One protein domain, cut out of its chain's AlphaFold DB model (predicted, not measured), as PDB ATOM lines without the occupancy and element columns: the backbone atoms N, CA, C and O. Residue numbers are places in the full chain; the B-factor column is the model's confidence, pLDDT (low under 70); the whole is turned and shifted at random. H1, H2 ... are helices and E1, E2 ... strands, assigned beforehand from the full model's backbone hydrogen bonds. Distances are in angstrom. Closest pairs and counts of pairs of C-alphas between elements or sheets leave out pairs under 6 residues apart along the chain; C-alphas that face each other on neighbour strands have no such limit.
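What this domain is: This is residues 78 to 183 of the 263 residues of the protein "Phosphatidylethanolamine-binding protein" of Jimgerdemannia flammicorona (UniProt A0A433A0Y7). Picture one twisted wall of five antiparallel strands, with one short helix, H1, over one of its faces and long loops joining the strands. The strands run roughly along the longest axis; the loops of residues 83 to 95 and 117 to 129 lie towards one end of it, and the long loop of residues 139 to 158 leads from E4 round to H1. The printed part has 106 residues with five named strands and one named helix, in the order E1, E2, E3, E4, H1, E5, and the sheet's order is E3, E2, E1, E4, E5. The class is mostly strand, though under half of the residues, 45 of 106, are in named elements. The whole is compact, with a radius of gyration of the C-alphas of 14.3 A, but elongated in outline, spanning 47 by 24 by 23 A.

Where its parts are: Find C-alpha 78 at (226.241, 189.008, 280.219), where E1 begins; it takes in residues 78 to 82 and measures 13.7 A from first to last C-alpha. Pass residues 83 to 95 and you reach E2, residues 96 to 105, 25.5 A long, which ends at C-alpha 105 at (214.745, 190.087, 280.259). Next come E3, residues 113 to 116, 9.1 A long, and E4, residues 130 to 138, 25.8 A long. Look for H1 at residues 159 to 165, 10.0 A from first to last C-alpha. Last comes E5, residues 169 to 178, 27.3 A long, which bends by 55 degrees at residue 172 and ends at C-alpha 178 at (241.099, 179.064, 287.833).

How they stand to each other: Start with the sheet, whose edge strands are E3 and E5. E1, E2 and E3 form a meander, each strand the antiparallel neighbour of the one before; E1 and E2 are a hairpin, and so are E2 and E3. Between E1 and E2, at 173 degrees, look for N 80 and O 99, 2.8 A apart and within hydrogen-bond range. Between E2 and E3, at 174 degrees, N 113 and O 102 are within that range at 2.8 A. On the other side of E1 lies E4, antiparallel at 157 degrees, with N 135 and O 79 within range at 2.8 A; E1 to E4 make a Greek key, a meander of three strands whose first is also the antiparallel neighbour of the fourth. E4 and E5 are antiparallel at 161 degrees, with N 134 and O 174 within range at 2.8 A. E3 is apart from E1, E4 and E5, and E2 is apart from E5. H1 is on the sheet at a height of 8.0 A, over E4, and stands up from the sheet, its line rising 44 degrees out of the local plane. Its closest C-alphas to E1 are those of Ala 159 and Ile 79, 7.4 A apart; to E4, those of Ala 163 and Tyr 137, 7.6 A apart. In H1 every O i to N i+4 pair is within hydrogen-bond range.

The domain as a whole: The two C-alphas farthest apart are those of Val 142 and Ile 183, 48.2 A. The printed part has no cut from residue 78 to residue 183. The links from E1 to E2 and from E3 to E4, 13 residues each, and from E4 to H1, 20 residues, are long; E2 to E3 is a short link of 7 residues and H1 to E5 a tight one of 3. The mean pLDDT of the printed part is 87.3; look at residues 181 to 183 for the values under 70.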
ATOM      1  N   VAL A  78     225.163 189.599 279.428       96.44
ATOM      2  CA  VAL A  78     226.241 189.008 280.219       96.44
ATOM      3  C   VAL A  78     227.354 188.571 279.281       96.44
ATOM      4  O   VAL A  78     227.102 187.907 278.276       96.44
ATOM      5  N   ILE A  79     228.587 188.921 279.635       95.44
ATOM      6  CA  ILE A  79     229.804 188.487 278.950       95.44
ATOM      7  C   ILE A  79     230.716 187.813 279.970       95.44
ATOM      8  O   ILE A  79     231.038 188.413 280.992       95.44
ATOM      9  N   MET A  80     231.187 186.607 279.666       95.38
ATOM     10  CA  MET A  80     232.302 185.962 280.356       95.38
ATOM     11  C   MET A  80     233.541 186.004 279.459       95.38
ATOM     12  O   MET A  80     233.495 185.560 278.307       95.38
ATOM     13  N   THR A  81     234.653 186.523 279.973       93.44
ATOM     14  CA  THR A  81     235.891 186.732 279.207       93.44
ATOM     15  C   THR A  81     237.138 186.396 280.032       93.44
ATOM     16  O   THR A  81     237.152 186.597 281.248       93.44
ATOM     17  N   ASP A  82     238.184 185.888 279.379       94.19
ATOM     18  CA  ASP A  82     239.499 185.609 279.974       94.19
ATOM     19  C   ASP A  82     240.564 186.572 279.397       94.19
ATOM     20  O   ASP A  82     240.987 186.429 278.242       94.19
ATOM     21  N   PRO A  83     241.017 187.580 280.167       90.62
ATOM     22  CA  PRO A  83     242.036 188.527 279.732       90.62
ATOM     23  C   PRO A  83     243.464 187.974 279.834       90.62
ATOM     24  O   PRO A  83     244.390 188.682 279.426       90.62
ATOM     25  N   ASP A  84     243.637 186.777 280.399       89.19
ATOM     26  CA  ASP A  84     244.908 186.119 280.682       89.19
ATOM     27  C   ASP A  84     245.258 185.053 279.622       89.19
ATOM     28  O   ASP A  84     246.314 184.454 279.708       89.19
ATOM     29  N   ALA A  85     244.452 184.806 278.585       88.25
ATOM     30  CA  ALA A  85     244.763 183.769 277.592       88.25
ATOM     31  C   ALA A  85     245.996 184.086 276.698       88.25
ATOM     32  O   ALA A  85     246.053 185.167 276.094       88.25
ATOM     33  N   PRO A  86     246.932 183.134 276.464       89.06
ATOM     34  CA  PRO A  86     247.032 181.787 277.047       89.06
ATOM     35  C   PRO A  86     247.706 181.725 278.427       89.06
ATOM     36  O   PRO A  86     247.600 180.691 279.071       89.06
ATOM     37  N   SER A  87     248.416 182.766 278.858       88.44
ATOM     38  CA  SER A  87     248.855 182.933 280.248       88.44
ATOM     39  C   SER A  87     248.896 184.409 280.624       88.44
ATOM     40  O   SER A  87     249.111 185.275 279.769       88.44
ATOM     41  N   ARG A  88     248.743 184.722 281.915       83.56
ATOM     42  CA  ARG A  88     248.792 186.116 282.381       83.56
ATOM     43  C   ARG A  88     250.121 186.792 282.040       83.56
ATOM     44  O   ARG A  88     250.149 187.994 281.788       83.56
ATOM     45  N   GLN A  89     251.219 186.037 282.049       90.12
ATOM     46  CA  GLN A  89     252.553 186.546 281.731       90.12
ATOM     47  C   GLN A  89     252.723 186.820 280.229       90.12
ATOM     48  O   GLN A  89     253.497 187.701 279.865       90.12
ATOM     49  N   SER A  90     252.001 186.103 279.360       90.88
ATOM     50  CA  SER A  90     252.048 186.287 277.906       90.88
ATOM     51  C   SER A  90     250.645 186.201 277.282       90.88
ATOM     52  O   SER A  90     250.319 185.225 276.602       90.88
ATOM     53  N   PRO A  91     249.782 187.217 277.488       92.38
ATOM     54  CA  PRO A  91     248.358 187.144 277.157       92.38
ATOM     55  C   PRO A  91     248.083 187.508 275.685       92.38
ATOM     56  O   PRO A  91     247.300 188.406 275.370       92.38
ATOM     57  N   ILE A  92     248.761 186.835 274.752       92.50
ATOM     58  CA  ILE A  92     248.721 187.140 273.309       92.50
ATOM     59  C   ILE A  92     247.357 186.884 272.649       92.50
ATOM     60  O   ILE A  92     247.104 187.394 271.562       92.50
ATOM     61  N   ARG A  93     246.470 186.102 273.282       90.06
ATOM     62  CA  ARG A  93     245.120 185.800 272.770       90.06
ATOM     63  C   ARG A  93     244.028 186.602 273.474       90.06
ATOM     64  O   ARG A  93     242.847 186.331 273.261       90.06
ATOM     65  N   ARG A  94     244.408 187.585 274.295       88.88
ATOM     66  CA  ARG A  94     243.453 188.342 275.099       88.88
ATOM     67  C   ARG A  94     242.516 189.222 274.253       88.88
ATOM     68  O   ARG A  94     242.957 189.957 273.369       88.88
ATOM     69  N   GLU A  95     241.239 189.307 274.579       94.38
ATOM     70  CA  GLU A  95     240.541 188.495 275.575       94.38
ATOM     71  C   GLU A  95     239.972 187.241 274.900       94.38
ATOM     72  O   GLU A  95     239.623 187.275 273.717       94.38
ATOM     73  N   TRP A  96     239.888 186.133 275.630       94.94
ATOM     74  CA  TRP A  96     239.208 184.938 275.147       94.94
ATOM     75  C   TRP A  96     237.743 184.972 275.577       94.94
ATOM     76  O   TRP A  96     237.436 184.977 276.768       94.94
ATOM     77  N   ARG A  97     236.826 185.003 274.610       96.44
ATOM     78  CA  ARG A  97     235.381 185.061 274.865       96.44
ATOM     79  C   ARG A  97     234.849 183.680 275.265       96.44
ATOM     80  O   ARG A  97     234.829 182.753 274.453       96.44
ATOM     81  N   HIS A  98     234.411 183.540 276.513       94.50
ATOM     82  CA  HIS A  98     233.909 182.280 277.070       94.50
ATOM     83  C   HIS A  98     232.397 182.124 276.930       94.50
ATOM     84  O   HIS A  98     231.930 181.024 276.648       94.50
ATOM     85  N   TRP A  99     231.635 183.205 277.085       96.50
ATOM     86  CA  TRP A  99     230.175 183.163 277.023       96.50
ATOM     87  C   TRP A  99     229.620 184.552 276.733       96.50
ATOM     88  O   TRP A  99     230.135 185.529 277.281       96.50
ATOM     89  N   VAL A 100     228.589 184.649 275.895       97.06
ATOM     90  CA  VAL A 100     227.841 185.894 275.689       97.06
ATOM     91  C   VAL A 100     226.365 185.582 275.545       97.06
ATOM     92  O   VAL A 100     225.965 184.860 274.633       97.06
ATOM     93  N   VAL A 101     225.560 186.200 276.403       96.94
ATOM     94  CA  VAL A 101     224.099 186.165 276.326       96.94
ATOM     95  C   VAL A 101     223.601 187.598 276.267       96.94
ATOM     96  O   VAL A 101     223.902 188.397 277.152       96.94
ATOM     97  N   GLY A 102     222.886 187.942 275.203       96.06
ATOM     98  CA  GLY A 102     222.265 189.250 275.016       96.06
ATOM     99  C   GLY A 102     220.768 189.210 275.297       96.06
ATOM    100  O   GLY A 102     220.178 188.150 275.468       96.06
ATOM    101  N   ASN A 103     220.127 190.377 275.300       96.38
ATOM    102  CA  ASN A 103     218.674 190.523 275.378       96.38
ATOM    103  C   ASN A 103     218.006 189.800 276.567       96.38
ATOM    104  O   ASN A 103     216.838 189.429 276.467       96.38
ATOM    105  N   ILE A 104     218.709 189.664 277.692       95.25
ATOM    106  CA  ILE A 104     218.212 189.026 278.916       95.25
ATOM    107  C   ILE A 104     217.078 189.882 279.502       95.25
ATOM    108  O   ILE A 104     217.337 191.041 279.846       95.25
ATOM    109  N   PRO A 105     215.841 189.363 279.626       93.06
ATOM    110  CA  PRO A 105     214.745 190.087 280.259       93.06
ATOM    111  C   PRO A 105     214.866 190.028 281.788       93.06
ATOM    112  O   PRO A 105     214.874 188.953 282.393       93.06
ATOM    113  N   GLY A 106     214.957 191.196 282.435       88.00
ATOM    114  CA  GLY A 106     215.112 191.275 283.889       88.00
ATOM    115  C   GLY A 106     216.361 190.525 284.362       88.00
ATOM    116  O   GLY A 106     217.476 190.918 284.033       88.00
ATOM    117  N   THR A 107     216.173 189.447 285.126       86.62
ATOM    118  CA  THR A 107     217.256 188.595 285.651       86.62
ATOM    119  C   THR A 107     217.276 187.188 285.048       86.62
ATOM    120  O   THR A 107     218.126 186.383 285.421       86.62
ATOM    121  N   ASN A 108     216.350 186.853 284.139       88.75
ATOM    122  CA  ASN A 108     216.225 185.489 283.628       88.75
ATOM    123  C   ASN A 108     217.166 185.241 282.441       88.75
ATOM    124  O   ASN A 108     216.789 185.418 281.283       88.75
ATOM    125  N   ILE A 109     218.398 184.810 282.725       90.06
ATOM    126  CA  ILE A 109     219.417 184.561 281.691       90.06
ATOM    127  C   ILE A 109     218.973 183.509 280.669       90.06
ATOM    128  O   ILE A 109     219.313 183.634 279.495       90.06
ATOM    129  N   ALA A 110     218.188 182.512 281.083       90.31
ATOM    130  CA  ALA A 110     217.730 181.442 280.198       90.31
ATOM    131  C   ALA A 110     216.775 181.926 279.089       90.31
ATOM    132  O   ALA A 110     216.606 181.232 278.091       90.31
ATOM    133  N   GLU A 111     216.163 183.104 279.248       92.31
ATOM    134  CA  GLU A 111     215.318 183.744 278.230       92.31
ATOM    135  C   GLU A 111     216.093 184.714 277.317       92.31
ATOM    136  O   GLU A 111     215.507 185.328 276.424       92.31
ATOM    137  N   GLY A 112     217.398 184.888 277.542       94.44
ATOM    138  CA  GLY A 112     218.262 185.691 276.683       94.44
ATOM    139  C   GLY A 112     218.633 184.987 275.374       94.44
ATOM    140  O   GLY A 112     218.499 183.774 275.221       94.44
ATOM    141  N   ASP A 113     219.154 185.760 274.424       95.25
ATOM    142  CA  ASP A 113     219.712 185.229 273.184       95.25
ATOM    143  C   ASP A 113     221.171 184.803 273.432       95.25
ATOM    144  O   ASP A 113     222.037 185.649 273.679       95.25
ATOM    145  N   GLU A 114     221.466 183.504 273.364       94.62
ATOM    146  CA  GLU A 114     222.841 183.000 273.468       94.62
ATOM    147  C   GLU A 114     223.610 183.284 272.165       94.62
ATOM    148  O   GLU A 114     223.382 182.656 271.133       94.62
ATOM    149  N   LEU A 115     224.514 184.268 272.211       95.25
ATOM    150  CA  LEU A 115     225.305 184.716 271.056       95.25
ATOM    151  C   LEU A 115     226.614 183.942 270.921       95.25
ATOM    152  O   LEU A 115     227.118 183.747 269.815       95.25
ATOM    153  N   GLU A 116     227.180 183.543 272.058       94.94
ATOM    154  CA  GLU A 116     228.348 182.679 272.154       94.94
ATOM    155  C   GLU A 116     228.061 181.633 273.234       94.94
ATOM    156  O   GLU A 116     227.918 182.030 274.392       94.94
ATOM    157  N   PRO A 117     228.030 180.331 272.899       93.94
ATOM    158  CA  PRO A 117     227.784 179.274 273.870       93.94
ATOM    159  C   PRO A 117     228.814 179.247 274.990       93.94
ATOM    160  O   PRO A 117     230.002 179.520 274.762       93.94
ATOM    161  N   TYR A 118     228.362 178.871 276.185       92.31
ATOM    162  CA  TYR A 118     229.234 178.754 277.347       92.31
ATOM    163  C   TYR A 118     230.370 177.762 277.098       92.31
ATOM    164  O   TYR A 118     230.156 176.608 276.726       92.31
ATOM    165  N   MET A 119     231.590 178.217 277.351       90.00
ATOM    166  CA  MET A 119     232.786 177.394 277.390       90.00
ATOM    167  C   MET A 119     233.407 177.545 278.771       90.00
ATOM    168  O   MET A 119     233.821 178.645 279.140       90.00
ATOM    169  N   GLY A 120     233.471 176.447 279.520       84.31
ATOM    170  CA  GLY A 120     234.046 176.447 280.859       84.31
ATOM    171  C   GLY A 120     235.525 176.862 280.876       84.31
ATOM    172  O   GLY A 120     236.213 176.808 279.849       84.31
ATOM    173  N   PRO A 121     236.037 177.284 282.041       84.38
ATOM    174  CA  PRO A 121     237.462 177.428 282.295       84.38
ATOM    175  C   PRO A 121     238.255 176.177 281.908       84.38
ATOM    176  O   PRO A 121     237.925 175.060 282.307       84.38
ATOM    177  N   ALA A 122     239.329 176.382 281.151       84.75
ATOM    178  CA  ALA A 122     240.297 175.351 280.788       84.75
ATOM    179  C   ALA A 122     241.687 175.992 280.592       84.75
ATOM    180  O   ALA A 122     242.217 175.986 279.476       84.75
ATOM    181  N   PRO A 123     242.256 176.625 281.638       82.62
ATOM    182  CA  PRO A 123     243.554 177.278 281.517       82.62
ATOM    183  C   PRO A 123     244.634 176.247 281.129       82.62
ATOM    184  O   PRO A 123     244.537 175.076 281.516       82.62
ATOM    185  N   PRO A 124     245.652 176.622 280.336       84.25
ATOM    186  CA  PRO A 124     246.752 175.717 280.015       84.25
ATOM    187  C   PRO A 124     247.514 175.248 281.262       84.25
ATOM    188  O   PRO A 124     247.434 175.835 282.335       84.25
ATOM    189  N   GLN A 125     248.265 174.155 281.126       79.69
ATOM    190  CA  GLN A 125     249.154 173.729 282.207       79.69
ATOM    191  C   GLN A 125     250.304 174.734 282.334       79.69
ATOM    192  O   GLN A 125     250.747 175.279 281.323       79.69
ATOM    193  N   ASP A 126     250.756 174.984 283.563       79.62
ATOM    194  CA  ASP A 126     251.869 175.890 283.879       79.62
ATOM    195  C   ASP A 126     251.649 177.359 283.444       79.62
ATOM    196  O   ASP A 126     252.590 178.151 283.418       79.62
ATOM    197  N   SER A 127     250.408 177.762 283.128       79.81
ATOM    198  CA  SER A 127     250.064 179.158 282.800       79.81
ATOM    199  C   SER A 127     249.757 180.024 284.028       79.81
ATOM    200  O   SER A 127     249.561 181.238 283.901       79.81
ATOM    201  N   GLY A 128     249.736 179.412 285.215       79.88
ATOM    202  CA  GLY A 128     249.291 180.037 286.454       79.88
ATOM    203  C   GLY A 128     247.772 180.271 286.490       79.88
ATOM    204  O   GLY A 128     247.032 179.788 285.629       79.88
ATOM    205  N   PRO A 129     247.274 181.035 287.473       80.38
ATOM    206  CA  PRO A 129     245.851 181.336 287.592       80.38
ATOM    207  C   PRO A 129     245.369 182.361 286.549       80.38
ATOM    208  O   PRO A 129     245.893 183.475 286.453       80.38
ATOM    209  N   HIS A 130     244.300 182.014 285.831       83.06
ATOM    210  CA  HIS A 130     243.578 182.877 284.892       83.06
ATOM    211  C   HIS A 130     242.377 183.549 285.557       83.06
ATOM    212  O   HIS A 130     241.699 182.944 286.385       83.06
ATOM    213  N   ARG A 131     242.085 184.795 285.170       88.69
ATOM    214  CA  ARG A 131     240.845 185.502 285.526       88.69
ATOM    215  C   ARG A 131     239.727 185.129 284.571       88.69
ATOM    216  O   ARG A 131     239.825 185.398 283.386       88.69
ATOM    217  N   TYR A 132     238.616 184.659 285.112       83.81
ATOM    218  CA  TYR A 132     237.367 184.529 284.372       83.81
ATOM    219  C   TYR A 132     236.432 185.641 284.817       83.81
ATOM    220  O   TYR A 132     235.884 185.603 285.917       83.81
ATOM    221  N   VAL A 133     236.326 186.677 283.987       84.44
ATOM    222  CA  VAL A 133     235.625 187.921 284.310       84.44
ATOM    223  C   VAL A 133     234.221 187.877 283.728       84.44
ATOM    224  O   VAL A 133     234.057 187.724 282.521       84.44
ATOM    225  N   PHE A 134     233.222 188.056 284.585       88.31
ATOM    226  CA  PHE A 134     231.830 188.274 284.222       88.31
ATOM    227  C   PHE A 134     231.548 189.769 284.205       88.31
ATOM    228  O   PHE A 134     231.802 190.471 285.183       88.31
ATOM    229  N   LEU A 135     230.998 190.245 283.097       87.25
ATOM    230  CA  LEU A 135     230.589 191.621 282.883       87.25
ATOM    231  C   LEU A 135     229.086 191.637 282.622       87.25
ATOM    232  O   LEU A 135     228.595 190.905 281.765       87.25
ATOM    233  N   LEU A 136     228.371 192.480 283.359       89.62
ATOM    234  CA  LEU A 136     226.952 192.746 283.174       89.62
ATOM    235  C   LEU A 136     226.783 194.117 282.541       89.62
ATOM    236  O   LEU A 136     227.158 195.142 283.120       89.62
ATOM    237  N   TYR A 137     226.163 194.130 281.375       89.62
ATOM    238  CA  TYR A 137     225.838 195.323 280.626       89.62
ATOM    239  C   TYR A 137     224.332 195.546 280.616       89.62
ATOM    240  O   TYR A 137     223.555 194.627 280.378       89.62
ATOM    241  N   ARG A 138     223.919 196.787 280.841       92.62
ATOM    242  CA  ARG A 138     222.561 197.261 280.601       92.62
ATOM    243  C   ARG A 138     222.454 197.701 279.147       92.62
ATOM    244  O   ARG A 138     223.264 198.509 278.687       92.62
ATOM    245  N   GLN A 139     221.441 197.212 278.447       93.25
ATOM    246  CA  GLN A 139     221.155 197.614 277.074       93.25
ATOM    247  C   GLN A 139     220.371 198.931 277.053       93.25
ATOM    248  O   GLN A 139     219.567 199.215 277.945       93.25
ATOM    249  N   THR A 140     220.617 199.753 276.038       84.88
ATOM    250  CA  THR A 140     219.882 201.004 275.799       84.88
ATOM    251  C   THR A 140     218.577 200.773 275.041       84.88
ATOM    252  O   THR A 140     217.609 201.489 275.284       84.88
ATOM    253  N   GLY A 141     218.522 199.760 274.171       78.62
ATOM    254  CA  GLY A 141     217.333 199.393 273.398       78.62
ATOM    255  C   GLY A 141     216.462 198.300 274.032       78.62
ATOM    256  O   GLY A 141     216.937 197.461 274.800       78.62
ATOM    257  N   VAL A 142     215.183 198.267 273.630       74.94
ATOM    258  CA  VAL A 142     214.182 197.267 274.063       74.94
ATOM    259  C   VAL A 142     214.522 195.861 273.562       74.94
ATOM    260  O   VAL A 142     214.222 194.876 274.224       74.94
ATOM    261  N   ARG A 143     215.155 195.722 272.393       84.62
ATOM    262  CA  ARG A 143     215.769 194.475 271.905       84.62
ATOM    263  C   ARG A 143     216.825 194.835 270.869       84.62
ATOM    264  O   ARG A 143     216.534 195.578 269.940       84.62
ATOM    265  N   MET A 144     218.026 194.301 271.026       85.62
ATOM    266  CA  MET A 144     219.139 194.532 270.109       85.62
ATOM    267  C   MET A 144     219.187 193.415 269.061       85.62
ATOM    268  O   MET A 144     218.966 192.249 269.386       85.62
ATOM    269  N   GLY A 145     219.468 193.760 267.805       86.12
ATOM    270  CA  GLY A 145     219.613 192.802 266.704       86.12
ATOM    271  C   GLY A 145     221.017 192.206 266.641       86.12
ATOM    272  O   GLY A 145     221.751 192.487 265.700       86.12
ATOM    273  N   PHE A 146     221.411 191.432 267.651       87.94
ATOM    274  CA  PHE A 146     222.733 190.810 267.673       87.94
ATOM    275  C   PHE A 146     222.846 189.689 266.633       87.94
ATOM    276  O   PHE A 146     221.973 188.824 266.543       87.94
ATOM    277  N   ALA A 147     223.953 189.669 265.892       87.88
ATOM    278  CA  ALA A 147     224.355 188.491 265.134       87.88
ATOM    279  C   ALA A 147     225.095 187.510 266.067       87.88
ATOM    280  O   ALA A 147     225.905 187.963 266.884       87.88
ATOM    281  N   PRO A 148     224.863 186.189 265.954       87.44
ATOM    282  CA  PRO A 148     225.699 185.196 266.622       87.44
ATOM    283  C   PRO A 148     227.166 185.341 266.205       87.44
ATOM    284  O   PRO A 148     227.461 185.718 265.068       87.44
ATOM    285  N   PHE A 149     228.087 185.020 267.111       90.12
ATOM    286  CA  PHE A 149     229.509 185.031 266.782       90.12
ATOM    287  C   PHE A 149     229.879 183.857 265.863       90.12
ATOM    288  O   PHE A 149     229.279 182.783 265.915       90.12
ATOM    289  N   GLU A 150     230.906 184.048 265.030       86.44
ATOM    290  CA  GLU A 150     231.460 182.965 264.214       86.44
ATOM    291  C   GLU A 150     232.050 181.853 265.092       86.44
ATOM    292  O   GLU A 150     232.799 182.104 266.044       86.44
ATOM    293  N   HIS A 151     231.746 180.603 264.742       78.88
ATOM    294  CA  HIS A 151     232.203 179.448 265.505       78.88
ATOM    295  C   HIS A 151     233.736 179.328 265.495       78.88
ATOM    296  O   HIS A 151     234.380 179.457 264.458       78.88
ATOM    297  N   GLY A 152     234.329 179.048 266.659       77.94
ATOM    298  CA  GLY A 152     235.775 178.835 266.809       77.94
ATOM    299  C   GLY A 152     236.628 180.109 266.903       77.94
ATOM    300  O   GLY A 152     237.794 180.026 267.287       77.94
ATOM    301  N   HIS A 153     236.072 181.299 266.646       89.19
ATOM    302  CA  HIS A 153     236.798 182.577 266.681       89.19
ATOM    303  C   HIS A 153     236.588 183.331 268.010       89.19
ATOM    304  O   HIS A 153     235.932 184.373 268.073       89.19
ATOM    305  N   ARG A 154     237.153 182.790 269.102       94.50
ATOM    306  CA  ARG A 154     237.002 183.333 270.475       94.50
ATOM    307  C   ARG A 154     238.130 184.255 270.939       94.50
ATOM    308  O   ARG A 154     237.914 185.065 271.838       94.50
ATOM    309  N   ALA A 155     239.324 184.110 270.366       94.12
ATOM    310  CA  ALA A 155     240.511 184.873 270.747       94.12
ATOM    311  C   ALA A 155     240.456 186.324 270.248       94.12
ATOM    312  O   ALA A 155     239.869 186.611 269.208       94.12
ATOM    313  N   GLY A 156     241.134 187.229 270.958       89.69
ATOM    314  CA  GLY A 156     241.269 188.628 270.543       89.69
ATOM    315  C   GLY A 156     240.005 189.469 270.728       89.69
ATOM    316  O   GLY A 156     239.967 190.614 270.275       89.69
ATOM    317  N   PHE A 157     238.989 188.941 271.414       92.62
ATOM    318  CA  PHE A 157     237.776 189.679 271.731       92.62
ATOM    319  C   PHE A 157     238.090 190.887 272.625       92.62
ATOM    320  O   PHE A 157     239.024 190.856 273.432       92.62
ATOM    321  N   LYS A 158     237.318 191.964 272.457       91.31
ATOM    322  CA  LYS A 158     237.406 193.194 273.253       91.31
ATOM    323  C   LYS A 158     236.017 193.530 273.773       91.31
ATOM    324  O   LYS A 158     235.259 194.219 273.091       91.31
ATOM    325  N   ALA A 159     235.682 193.031 274.965       89.56
ATOM    326  CA  ALA A 159     234.339 193.169 275.526       89.56
ATOM    327  C   ALA A 159     233.892 194.635 275.624       89.56
ATOM    328  O   ALA A 159     232.776 194.966 275.235       89.56
ATOM    329  N   ALA A 160     234.790 195.523 276.064       85.25
ATOM    330  CA  ALA A 160     234.509 196.953 276.180       85.25
ATOM    331  C   ALA A 160     234.188 197.602 274.823       85.25
ATOM    332  O   ALA A 160     233.174 198.282 274.700       85.25
ATOM    333  N   THR A 161     235.004 197.343 273.797       91.56
ATOM    334  CA  THR A 161     234.787 197.879 272.444       91.56
ATOM    335  C   THR A 161     233.500 197.340 271.827       91.56
ATOM    336  O   THR A 161     232.743 198.096 271.231       91.56
ATOM    337  N   TRP A 162     233.221 196.045 271.995       93.38
ATOM    338  CA  TRP A 162     231.985 195.445 271.493       93.38
ATOM    339  C   TRP A 162     230.745 196.017 272.193       93.38
ATOM    340  O   TRP A 162     229.740 196.288 271.538       93.38
ATOM    341  N   ALA A 163     230.821 196.258 273.504       90.00
ATOM    342  CA  ALA A 163     229.742 196.889 274.253       90.00
ATOM    343  C   ALA A 163     229.499 198.342 273.829       90.00
ATOM    344  O   ALA A 163     228.346 198.737 273.668       90.00
ATOM    345  N   GLU A 164     230.564 199.112 273.595       89.12
ATOM    346  CA  GLU A 164     230.484 200.490 273.100       89.12
ATOM    347  C   GLU A 164     229.831 200.561 271.712       89.12
ATOM    348  O   GLU A 164     228.938 201.376 271.499       89.12
ATOM    349  N   GLN A 165     230.190 199.650 270.799       91.38
ATOM    350  CA  GLN A 165     229.576 199.543 269.465       91.38
ATOM    351  C   GLN A 165     228.062 199.291 269.501       91.38
ATOM    352  O   GLN A 165     227.362 199.641 268.556       91.38
ATOM    353  N   HIS A 166     227.566 198.680 270.577       92.12
ATOM    354  CA  HIS A 166     226.146 198.399 270.789       92.12
ATOM    355  C   HIS A 166     225.515 199.346 271.819       92.12
ATOM    356  O   HIS A 166     224.436 199.057 272.334       92.12
ATOM    357  N   GLU A 167     226.193 200.453 272.143       91.75
ATOM    358  CA  GLU A 167     225.729 201.489 273.074       91.75
ATOM    359  C   GLU A 167     225.345 200.946 274.459       91.75
ATOM    360  O   GLU A 167     224.473 201.478 275.144       91.75
ATOM    361  N   MET A 168     225.982 199.864 274.904       91.00
ATOM    362  CA  MET A 168     225.666 199.237 276.180       91.00
ATOM    363  C   MET A 168     226.439 199.877 277.330       91.00
ATOM    364  O   MET A 168     227.621 200.206 277.219       91.00
ATOM    365  N   LYS A 169     225.795 199.984 278.496       88.69
ATOM    366  CA  LYS A 169     226.413 200.534 279.706       88.69
ATOM    367  C   LYS A 169     226.845 199.413 280.638       88.69
ATOM    368  O   LYS A 169     226.012 198.607 281.043       88.69
ATOM    369  N   LEU A 170     228.117 199.379 281.030       89.69
ATOM    370  CA  LEU A 170     228.573 198.454 282.066       89.69
ATOM    371  C   LEU A 170     227.891 198.814 283.391       89.69
ATOM    372  O   LEU A 170     227.996 199.949 283.857       89.69
ATOM    373  N   VAL A 171     227.186 197.853 283.980       87.12
ATOM    374  CA  VAL A 171     226.472 198.037 285.248       87.12
ATOM    375  C   VAL A 171     226.941 197.092 286.330       87.12
ATOM    376  O   VAL A 171     226.681 197.391 287.480       87.12
ATOM    377  N   GLY A 172     227.654 196.010 286.020       80.81
ATOM    378  CA  GLY A 172     228.213 195.135 287.044       80.81
ATOM    379  C   GLY A 172     229.380 194.304 286.548       80.81
ATOM    380  O   GLY A 172     229.527 194.075 285.350       80.81
ATOM    381  N   ALA A 173     230.224 193.861 287.474       80.81
ATOM    382  CA  ALA A 173     231.331 192.968 287.168       80.81
ATOM    383  C   ALA A 173     231.678 192.086 288.370       80.81
ATOM    384  O   ALA A 173     231.570 192.517 289.518       80.81
ATOM    385  N   ASN A 174     232.121 190.862 288.102       82.38
ATOM    386  CA  ASN A 174     232.719 189.964 289.088       82.38
ATOM    387  C   ASN A 174     233.719 189.040 288.378       82.38
ATOM    388  O   ASN A 174     233.720 188.955 287.153       82.38
ATOM    389  N   TYR A 175     234.596 188.364 289.109       81.44
ATOM    390  CA  TYR A 175     235.514 187.393 288.528       81.44
ATOM    391  C   TYR A 175     235.876 186.300 289.528       81.44
ATOM    392  O   TYR A 175     235.812 186.497 290.740       81.44
ATOM    393  N   PHE A 176     236.320 185.162 289.008       76.38
ATOM    394  CA  PHE A 176     237.004 184.138 289.792       76.38
ATOM    395  C   PHE A 176     238.312 183.730 289.113       76.38
ATOM    396  O   PHE A 176     238.573 184.092 287.960       76.38
ATOM    397  N   LEU A 177     239.165 183.023 289.854       76.88
ATOM    398  CA  LEU A 177     240.439 182.513 289.359       76.88
ATOM    399  C   LEU A 177     240.343 181.003 289.152       76.88
ATOM    400  O   LEU A 177     239.827 180.311 290.025       76.88
ATOM    401  N   VAL A 178     240.871 180.504 288.036       75.81
ATOM    402  CA  VAL A 178     241.099 179.064 287.833       75.81
ATOM    403  C   VAL A 178     242.521 178.862 287.361       75.81
ATOM    404  O   VAL A 178     243.015 179.590 286.503       75.81
ATOM    405  N   GLU A 179     243.167 177.856 287.921       78.06
ATOM    406  CA  GLU A 179     244.473 177.367 287.512       78.06
ATOM    407  C   GLU A 179     244.324 175.887 287.176       78.06
ATOM    408  O   GLU A 179     243.570 175.164 287.831       78.06
ATOM    409  N   ARG A 180     245.015 175.422 286.136       72.25
ATOM    410  CA  ARG A 180     245.052 173.992 285.851       72.25
ATOM    411  C   ARG A 180     246.007 173.365 286.849       72.25
ATOM    412  O   ARG A 180     247.200 173.646 286.788       72.25
ATOM    413  N   ASN A 181     245.476 172.527 287.740       60.56
ATOM    414  CA  ASN A 181     246.291 171.815 288.718       60.56
ATOM    415  C   ASN A 181     247.454 171.105 287.977       60.56
ATOM    416  O   ASN A 181     247.196 170.384 286.999       60.56
ATOM    417  N   PRO A 182     248.719 171.351 288.364       47.34
ATOM    418  CA  PRO A 182     249.867 170.685 287.773       47.34
ATOM    419  C   PRO A 182     249.814 169.208 288.154       47.34
ATOM    420  O   PRO A 182     250.289 168.841 289.217       47.34
ATOM    421  N   ILE A 183     249.193 168.385 287.303       41.31
ATOM    422  CA  ILE A 183     249.196 166.913 287.321       41.31
ATOM    423  C   ILE A 183     249.462 166.333 288.728       41.31
ATOM    424  O   ILE A 183     250.608 166.041 289.075       41.31
TER     425      ILE A 183